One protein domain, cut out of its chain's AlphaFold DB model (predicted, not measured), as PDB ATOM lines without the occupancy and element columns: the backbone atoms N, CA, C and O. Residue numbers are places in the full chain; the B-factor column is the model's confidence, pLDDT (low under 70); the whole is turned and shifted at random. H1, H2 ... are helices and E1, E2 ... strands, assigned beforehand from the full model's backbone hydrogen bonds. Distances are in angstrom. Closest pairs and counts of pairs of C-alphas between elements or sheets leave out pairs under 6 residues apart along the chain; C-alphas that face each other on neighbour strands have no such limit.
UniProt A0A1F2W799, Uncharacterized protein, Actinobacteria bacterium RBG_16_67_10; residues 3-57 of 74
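This is residues 3 to 57 of the 74 residues of an uncharacterized protein of Actinobacteria bacterium RBG_16_67_10 (UniProt A0A1F2W799). A hairpin of two antiparallel strands, E1 and E2, and a short strand E3 set farther out beyond E2 make a loose wall, with the two helices over one side of it: the short H1 near E1, and the longer H2 near E3. The wall is only partly formed: E3 pairs with no named strand, and Val 3, the first printed residue, lies in the gap between E2 and E3, while the two helices stand apart from each other. The printed part has 55 residues with two named helices and three named strands, in the order H1, E1, E2, H2, E3, and the class is mixed, helices and strands. The whole is compact, with a radius of gyration of the C-alphas of 10.7 A, and only just elongated, with spans of 31 by 20 by 17 A.

E1 is residues 19 to 22, 10.0 A from first to last C-alpha, with C-alpha 19 at (-32.199, 17.302, -8.599). E2 is residues 28 to 31, 9.9 A long. H1 is residues 9 to 13, 7.7 A long, and C-alpha 9 is at (-38.264, 10.754, -10.805). H2, the longest helix, is residues 37 to 49 and measures 18.2 A. E3 is residues 54 to 56, 5.9 A long, with C-alpha 56 at (-40.754, 28.063, -0.605).

E1 and E2 form a hairpin, antiparallel with 161 degrees between their directions. The C-alphas of Arg 22 and Thr 28 face each other at 4.7 A. N 19 and O 31 are within hydrogen-bond range at 2.8 A, as are N 31 and O 19 at 2.9 A. H1 and E1 have 4 pairs of C-alphas within 8 A, the closest being those of Ala 12 and Thr 19, 5.9 A apart. H2 and E3 have 1 such pair, the C-alphas of Leu 47 and Leu 54, 7.6 A apart. Among the pairs that are apart are H1 and H2, E1 and H2, and E2 and E3. In H2 every O i to N i+4 pair is within hydrogen-bond range; in H1 it is 0 of 1, beside 2 of 2 O i to N i+3 pairs.

The two C-alphas farthest apart are those of Gly 25 and Asp 36, at 30.6 A, while the first and last printed C-alphas, of Val 3 and Val 57, are 9.1 A apart. The printed part has no cut. The links H1 to E1, E1 to E2, E2 to H2 and H2 to E3 are tight. The mean pLDDT of the printed part is 85.2, and residues 8 to 9 and residue 12 are under 70.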
ATOM      1  N   VAL A   3     -41.866  22.106  -2.748       92.12
ATOM      2  CA  VAL A   3     -43.255  21.960  -3.211       92.12
ATOM      3  C   VAL A   3     -43.993  20.898  -2.400       92.12
ATOM      4  O   VAL A   3     -43.353  20.010  -1.834       92.12
ATOM      5  N   ARG A   4     -45.325  20.998  -2.325       90.56
ATOM      6  CA  ARG A   4     -46.204  20.030  -1.648       90.56
ATOM      7  C   ARG A   4     -46.846  19.067  -2.648       90.56
ATOM      8  O   ARG A   4     -48.023  19.189  -2.963       90.56
ATOM      9  N   CYS A   5     -46.049  18.154  -3.181       84.31
ATOM     10  CA  CYS A   5     -46.535  16.982  -3.897       84.31
ATOM     11  C   CYS A   5     -45.449  15.901  -3.921       84.31
ATOM     12  O   CYS A   5     -44.259  16.188  -3.735       84.31
ATOM     13  N   HIS A   6     -45.854  14.665  -4.200       80.19
ATOM     14  CA  HIS A   6     -44.940  13.597  -4.580       80.19
ATOM     15  C   HIS A   6     -44.644  13.724  -6.074       80.19
ATOM     16  O   HIS A   6     -45.488  13.397  -6.902       80.19
ATOM     17  N   LEU A   7     -43.475  14.274  -6.414       77.88
ATOM     18  CA  LEU A   7     -42.996  14.266  -7.795       77.88
ATOM     19  C   LEU A   7     -42.244  12.964  -8.035       77.88
ATOM     20  O   LEU A   7     -41.390  12.582  -7.233       77.88
ATOM     21  N   ASP A   8     -42.579  12.303  -9.134       69.44
ATOM     22  CA  ASP A   8     -41.859  11.126  -9.596       69.44
ATOM     23  C   ASP A   8     -40.551  11.511 -10.284       69.44
ATOM     24  O   ASP A   8     -40.360  12.640 -10.743       69.44
ATOM     25  N   ASP A   9     -39.649  10.538 -10.384       68.31
ATOM     26  CA  ASP A   9     -38.264  10.754 -10.805       68.31
ATOM     27  C   ASP A   9     -38.149  11.249 -12.263       68.31
ATOM     28  O   ASP A   9     -37.160  11.892 -12.610       68.31
ATOM     29  N   HIS A  10     -39.199  11.076 -13.082       71.31
ATOM     30  CA  HIS A  10     -39.296  11.633 -14.442       71.31
ATOM     31  C   HIS A  10     -39.181  13.167 -14.478       71.31
ATOM     32  O   HIS A  10     -38.856  13.755 -15.506       71.31
ATOM     33  N   TRP A  11     -39.424  13.843 -13.353       74.56
ATOM     34  CA  TRP A  11     -39.212  15.283 -13.247       74.56
ATOM     35  C   TRP A  11     -37.752  15.685 -13.380       74.56
ATOM     36  O   TRP A  11     -37.480  16.756 -13.916       74.56
ATOM     37  N   ALA A  12     -36.818  14.840 -12.936       68.56
ATOM     38  CA  ALA A  12     -35.390  15.105 -13.074       68.56
ATOM     39  C   ALA A  12     -34.948  15.153 -14.550       68.56
ATOM     40  O   ALA A  12     -33.963  15.809 -14.872       68.56
ATOM     41  N   GLU A  13     -35.703  14.526 -15.457       71.75
ATOM     42  CA  GLU A  13     -35.416  14.513 -16.898       71.75
ATOM     43  C   GLU A  13     -35.853  15.804 -17.601       71.75
ATOM     44  O   GLU A  13     -35.367  16.128 -18.683       71.75
ATOM     45  N   TRP A  14     -36.769  16.568 -16.999       73.19
ATOM     46  CA  TRP A  14     -37.349  17.741 -17.649       73.19
ATOM     47  C   TRP A  14     -36.385  18.955 -17.650       73.19
ATOM     48  O   TRP A  14     -36.450  19.802 -18.545       73.19
ATOM     49  N   HIS A  15     -35.445  19.053 -16.708       72.75
ATOM     50  CA  HIS A  15     -34.456  20.134 -16.718       72.75
ATOM     51  C   HIS A  15     -33.052  19.610 -16.455       72.75
ATOM     52  O   HIS A  15     -32.812  18.930 -15.459       72.75
ATOM     53  N   GLU A  16     -32.103  19.996 -17.304       76.19
ATOM     54  CA  GLU A  16     -30.694  19.691 -17.076       76.19
ATOM     55  C   GLU A  16     -30.247  20.238 -15.710       76.19
ATOM     56  O   GLU A  16     -30.469  21.406 -15.378       76.19
ATOM     57  N   GLY A  17     -29.655  19.366 -14.890       80.94
ATOM     58  CA  GLY A  17     -29.198  19.708 -13.544       80.94
ATOM     59  C   GLY A  17     -30.301  19.795 -12.480       80.94
ATOM     60  O   GLY A  17     -30.003  20.192 -11.352       80.94
ATOM     61  N   LEU A  18     -31.551  19.427 -12.789       85.25
ATOM     62  CA  LEU A  18     -32.614  19.337 -11.790       85.25
ATOM     63  C   LEU A  18     -32.432  18.093 -10.919       85.25
ATOM     64  O   LEU A  18     -32.562  16.957 -11.357       85.25
ATOM     65  N   THR A  19     -32.183  18.326  -9.638       87.06
ATOM     66  CA  THR A  19     -32.199  17.302  -8.599       87.06
ATOM     67  C   THR A  19     -33.540  17.330  -7.875       87.06
ATOM     68  O   THR A  19     -33.949  18.367  -7.342       87.06
ATOM     69  N   VAL A  20     -34.201  16.174  -7.828       87.75
ATOM     70  CA  VAL A  20     -35.459  15.951  -7.109       87.75
ATOM     71  C   VAL A  20     -35.161  15.123  -5.862       87.75
ATOM     72  O   VAL A  20     -34.664  14.005  -5.957       87.75
ATOM     73  N   ILE A  21     -35.441  15.669  -4.679       88.00
ATOM     74  CA  ILE A  21     -35.258  14.981  -3.396       88.00
ATOM     75  C   ILE A  21     -36.612  14.898  -2.703       88.00
ATOM     76  O   ILE A  21     -37.202  15.919  -2.340       88.00
ATOM     77  N   ARG A  22     -37.102  13.677  -2.484       86.75
ATOM     78  CA  ARG A  22     -38.328  13.438  -1.714       86.75
ATOM     79  C   ARG A  22     -38.050  13.744  -0.240       86.75
ATOM     80  O   ARG A  22     -37.134  13.187   0.359       86.75
ATOM     81  N   GLY A  23     -38.795  14.692   0.319       80.94
ATOM     82  CA  GLY A  23     -38.709  15.075   1.723       80.94
ATOM     83  C   GLY A  23     -39.658  14.260   2.601       80.94
ATOM     84  O   GLY A  23     -40.294  13.312   2.157       80.94
ATOM     85  N   GLN A  24     -39.776  14.662   3.867       79.62
ATOM     86  CA  GLN A  24     -40.754  14.081   4.790       79.62
ATOM     87  C   GLN A  24     -42.187  14.503   4.410       79.62
ATOM     88  O   GLN A  24     -42.450  15.693   4.175       79.62
ATOM     89  N   GLY A  25     -43.105  13.531   4.396       83.62
ATOM     90  CA  GLY A  25     -44.507  13.703   3.999       83.62
ATOM     91  C   GLY A  25     -44.672  13.999   2.505       83.62
ATOM     92  O   GLY A  25     -43.871  13.567   1.683       83.62
ATOM     93  N   GLU A  26     -45.680  14.795   2.155       85.19
ATOM     94  CA  GLU A  26     -45.998  15.163   0.764       85.19
ATOM     95  C   GLU A  26     -45.097  16.278   0.207       85.19
ATOM     96  O   GLU A  26     -45.527  17.091  -0.603       85.19
ATOM     97  N   ASN A  27     -43.854  16.390   0.677       89.81
ATOM     98  CA  ASN A  27     -42.950  17.456   0.257       89.81
ATOM     99  C   ASN A  27     -41.883  16.937  -0.701       89.81
ATOM    100  O   ASN A  27     -41.212  15.951  -0.408       89.81
ATOM    101  N   THR A  28     -41.616  17.698  -1.758       90.62
ATOM    102  CA  THR A  28     -40.471  17.468  -2.640       90.62
ATOM    103  C   THR A  28     -39.585  18.708  -2.692       90.62
ATOM    104  O   THR A  28     -40.062  19.842  -2.804       90.62
ATOM    105  N   LEU A  29     -38.278  18.497  -2.573       90.50
ATOM    106  CA  LEU A  29     -37.254  19.513  -2.751       90.50
ATOM    107  C   LEU A  29     -36.706  19.423  -4.179       90.50
ATOM    108  O   LEU A  29     -36.207  18.388  -4.605       90.50
ATOM    109  N   LEU A  30     -36.794  20.536  -4.896       89.25
ATOM    110  CA  LEU A  30     -36.294  20.737  -6.247       89.25
ATOM    111  C   LEU A  30     -35.089  21.673  -6.195       89.25
ATOM    112  O   LEU A  30     -35.227  22.833  -5.791       89.25
ATOM    113  N   THR A  31     -33.925  21.194  -6.609       89.12
ATOM    114  CA  THR A  31     -32.704  22.000  -6.722       89.12
ATOM    115  C   THR A  31     -32.270  22.009  -8.171       89.12
ATOM    116  O   THR A  31     -32.082  20.948  -8.748       89.12
ATOM    117  N   LEU A  32     -32.112  23.188  -8.761       86.00
ATOM    118  CA  LEU A  32     -31.655  23.330 -10.138       86.00
ATOM    119  C   LEU A  32     -30.762  24.564 -10.287       86.00
ATOM    120  O   LEU A  32     -30.970  25.554  -9.572       86.00
ATOM    121  N   PRO A  33     -29.805  24.539 -11.228       87.12
ATOM    122  CA  PRO A  33     -29.188  25.757 -11.714       87.12
ATOM    123  C   PRO A  33     -30.236  26.576 -12.473       87.12
ATOM    124  O   PRO A  33     -30.905  26.089 -13.382       87.12
ATOM    125  N   VAL A  34     -30.391  27.839 -12.089       85.69
ATOM    126  CA  VAL A  34     -31.274  28.790 -12.766       85.69
ATOM    127  C   VAL A  34     -30.385  29.793 -13.489       85.69
ATOM    128  O   VAL A  34     -29.688  30.563 -12.834       85.69
ATOM    129  N   ALA A  35     -30.400  29.770 -14.824       85.62
ATOM    130  CA  ALA A  35     -29.564  30.651 -15.642       85.62
ATOM    131  C   ALA A  35     -29.954  32.132 -15.495       85.62
ATOM    132  O   ALA A  35     -29.089  33.001 -15.406       85.62
ATOM    133  N   ASP A  36     -31.256  32.416 -15.436       87.69
ATOM    134  CA  ASP A  36     -31.805  33.762 -15.308       87.69
ATOM    135  C   ASP A  36     -33.215  33.749 -14.679       87.69
ATOM    136  O   ASP A  36     -33.805  32.706 -14.380       87.69
ATOM    137  N   GLN A  37     -33.786  34.937 -14.473       89.25
ATOM    138  CA  GLN A  37     -35.130  35.082 -13.907       89.25
ATOM    139  C   GLN A  37     -36.245  34.574 -14.837       89.25
ATOM    140  O   GLN A  37     -37.308  34.186 -14.351       89.25
ATOM    141  N   ALA A  38     -36.033  34.545 -16.156       90.94
ATOM    142  CA  ALA A  38     -37.020  34.033 -17.102       90.94
ATOM    143  C   ALA A  38     -37.133  32.504 -17.008       90.94
ATOM    144  O   ALA A  38     -38.247  31.976 -17.001       90.94
ATOM    145  N   ALA A  39     -36.010  31.803 -16.835       86.94
ATOM    146  CA  ALA A  39     -35.959  30.370 -16.571       86.94
ATOM    147  C   ALA A  39     -36.675  30.022 -15.256       86.94
ATOM    148  O   ALA A  39     -37.523  29.125 -15.227       86.94
ATOM    149  N   LEU A  40     -36.421  30.788 -14.184       89.50
ATOM    150  CA  LEU A  40     -37.144  30.630 -12.917       89.50
ATOM    151  C   LEU A  40     -38.651  30.835 -13.094       89.50
ATOM    152  O   LEU A  40     -39.453  30.027 -12.626       89.50
ATOM    153  N   LEU A  41     -39.049  31.903 -13.785       91.56
ATOM    154  CA  LEU A  41     -40.456  32.203 -14.026       91.56
ATOM    155  C   LEU A  41     -41.136  31.113 -14.869       91.56
ATOM    156  O   LEU A  41     -42.288  30.766 -14.606       91.56
ATOM    157  N   GLY A  42     -40.429  30.541 -15.845       90.12
ATOM    158  CA  GLY A  42     -40.895  29.400 -16.631       90.12
ATOM    159  C   GLY A  42     -41.172  28.167 -15.768       90.12
ATOM    160  O   GLY A  42     -42.226  27.546 -15.909       90.12
ATOM    161  N   LEU A  43     -40.278  27.857 -14.824       87.69
ATOM    162  CA  LEU A  43     -40.467  26.765 -13.866       87.69
ATOM    163  C   LEU A  43     -41.686  27.002 -12.962       87.69
ATOM    164  O   LEU A  43     -42.519  26.112 -12.797       87.69
ATOM    165  N   LEU A  44     -41.819  28.211 -12.410       90.38
ATOM    166  CA  LEU A  44     -42.938  28.574 -11.534       90.38
ATOM    167  C   LEU A  44     -44.289  28.488 -12.251       90.38
ATOM    168  O   LEU A  44     -45.263  28.005 -11.675       90.38
ATOM    169  N   ARG A  45     -44.346  28.922 -13.516       92.25
ATOM    170  CA  ARG A  45     -45.550  28.805 -14.349       92.25
ATOM    171  C   ARG A  45     -45.961  27.351 -14.538       92.25
ATOM    172  O   ARG A  45     -47.120  27.036 -14.323       92.25
ATOM    173  N   LYS A  46     -45.019  26.462 -14.842       87.38
ATOM    174  CA  LYS A  46     -45.324  25.038 -15.023       87.38
ATOM    175  C   LYS A  46     -45.797  24.368 -13.734       87.38
ATOM    176  O   LYS A  46     -46.777  23.635 -13.770       87.38
ATOM    177  N   LEU A  47     -45.170  24.663 -12.592       88.50
ATOM    178  CA  LEU A  47     -45.659  24.179 -11.292       88.50
ATOM    179  C   LEU A  47     -47.101  24.632 -11.025       88.50
ATOM    180  O   LEU A  47     -47.923  23.831 -10.586       88.50
ATOM    181  N   ARG A  48     -47.423  25.893 -11.342       90.50
ATOM    182  CA  ARG A  48     -48.788  26.424 -11.253       90.50
ATOM    183  C   ARG A  48     -49.744  25.696 -12.199       90.50
ATOM    184  O   ARG A  48     -50.839  25.351 -11.773       90.50
ATOM    185  N   ASP A  49     -49.348  25.472 -13.448       90.50
ATOM    186  CA  ASP A  49     -50.201  24.829 -14.457       90.50
ATOM    187  C   ASP A  49     -50.532  23.370 -14.080       90.50
ATOM    188  O   ASP A  49     -51.576  22.848 -14.457       90.50
ATOM    189  N   LEU A  50     -49.683  22.741 -13.264       86.88
ATOM    190  CA  LEU A  50     -49.881  21.404 -12.697       86.88
ATOM    191  C   LEU A  50     -50.609  21.402 -11.345       86.88
ATOM    192  O   LEU A  50     -50.783  20.346 -10.740       86.88
ATOM    193  N   GLY A  51     -50.996  22.571 -10.833       89.19
ATOM    194  CA  GLY A  51     -51.647  22.699  -9.531       89.19
ATOM    195  C   GLY A  51     -50.748  22.341  -8.345       89.19
ATOM    196  O   GLY A  51     -51.256  22.121  -7.249       89.19
ATOM    197  N   VAL A  52     -49.425  22.288  -8.537       90.38
ATOM    198  CA  VAL A  52     -48.467  21.925  -7.489       90.38
ATOM    199  C   VAL A  52     -48.278  23.106  -6.530       90.38
ATOM    200  O   VAL A  52     -47.756  24.149  -6.938       90.38
ATOM    201  N   PRO A  53     -48.633  22.977  -5.236       91.38
ATOM    202  CA  PRO A  53     -48.476  24.068  -4.288       91.38
ATOM    203  C   PRO A  53     -46.999  24.336  -3.996       91.38
ATOM    204  O   PRO A  53     -46.279  23.498  -3.441       91.38
ATOM    205  N   LEU A  54     -46.554  25.546  -4.322       92.88
ATOM    206  CA  LEU A  54     -45.234  26.035  -3.953       92.88
ATOM    207  C   LEU A  54     -45.195  26.373  -2.459       92.88
ATOM    208  O   LEU A  54     -46.028  27.128  -1.966       92.88
ATOM    209  N   VAL A  55     -44.210  25.832  -1.743       92.88
ATOM    210  CA  VAL A  55     -44.019  26.088  -0.307       92.88
ATOM    211  C   VAL A  55     -42.983  27.179  -0.087       92.88
ATOM    212  O   VAL A  55     -43.214  28.099   0.690       92.88
ATOM    213  N   SER A  56     -41.824  27.072  -0.743       91.12
ATOM    214  CA  SER A  56     -40.754  28.063  -0.605       91.12
ATOM    215  C   SER A  56     -39.753  28.041  -1.760       91.12
ATOM    216  O   SER A  56     -39.473  27.002  -2.370       91.12
ATOM    217  N   VAL A  57     -39.165  29.208  -2.027       90.75
ATOM    218  CA  VAL A  57     -38.050  29.403  -2.961       90.75
ATOM    219  C   VAL A  57     -36.876  29.944  -2.161       90.75
ATOM    220  O   VAL A  57     -36.996  30.987  -1.534       90.75
TER     221      VAL A  57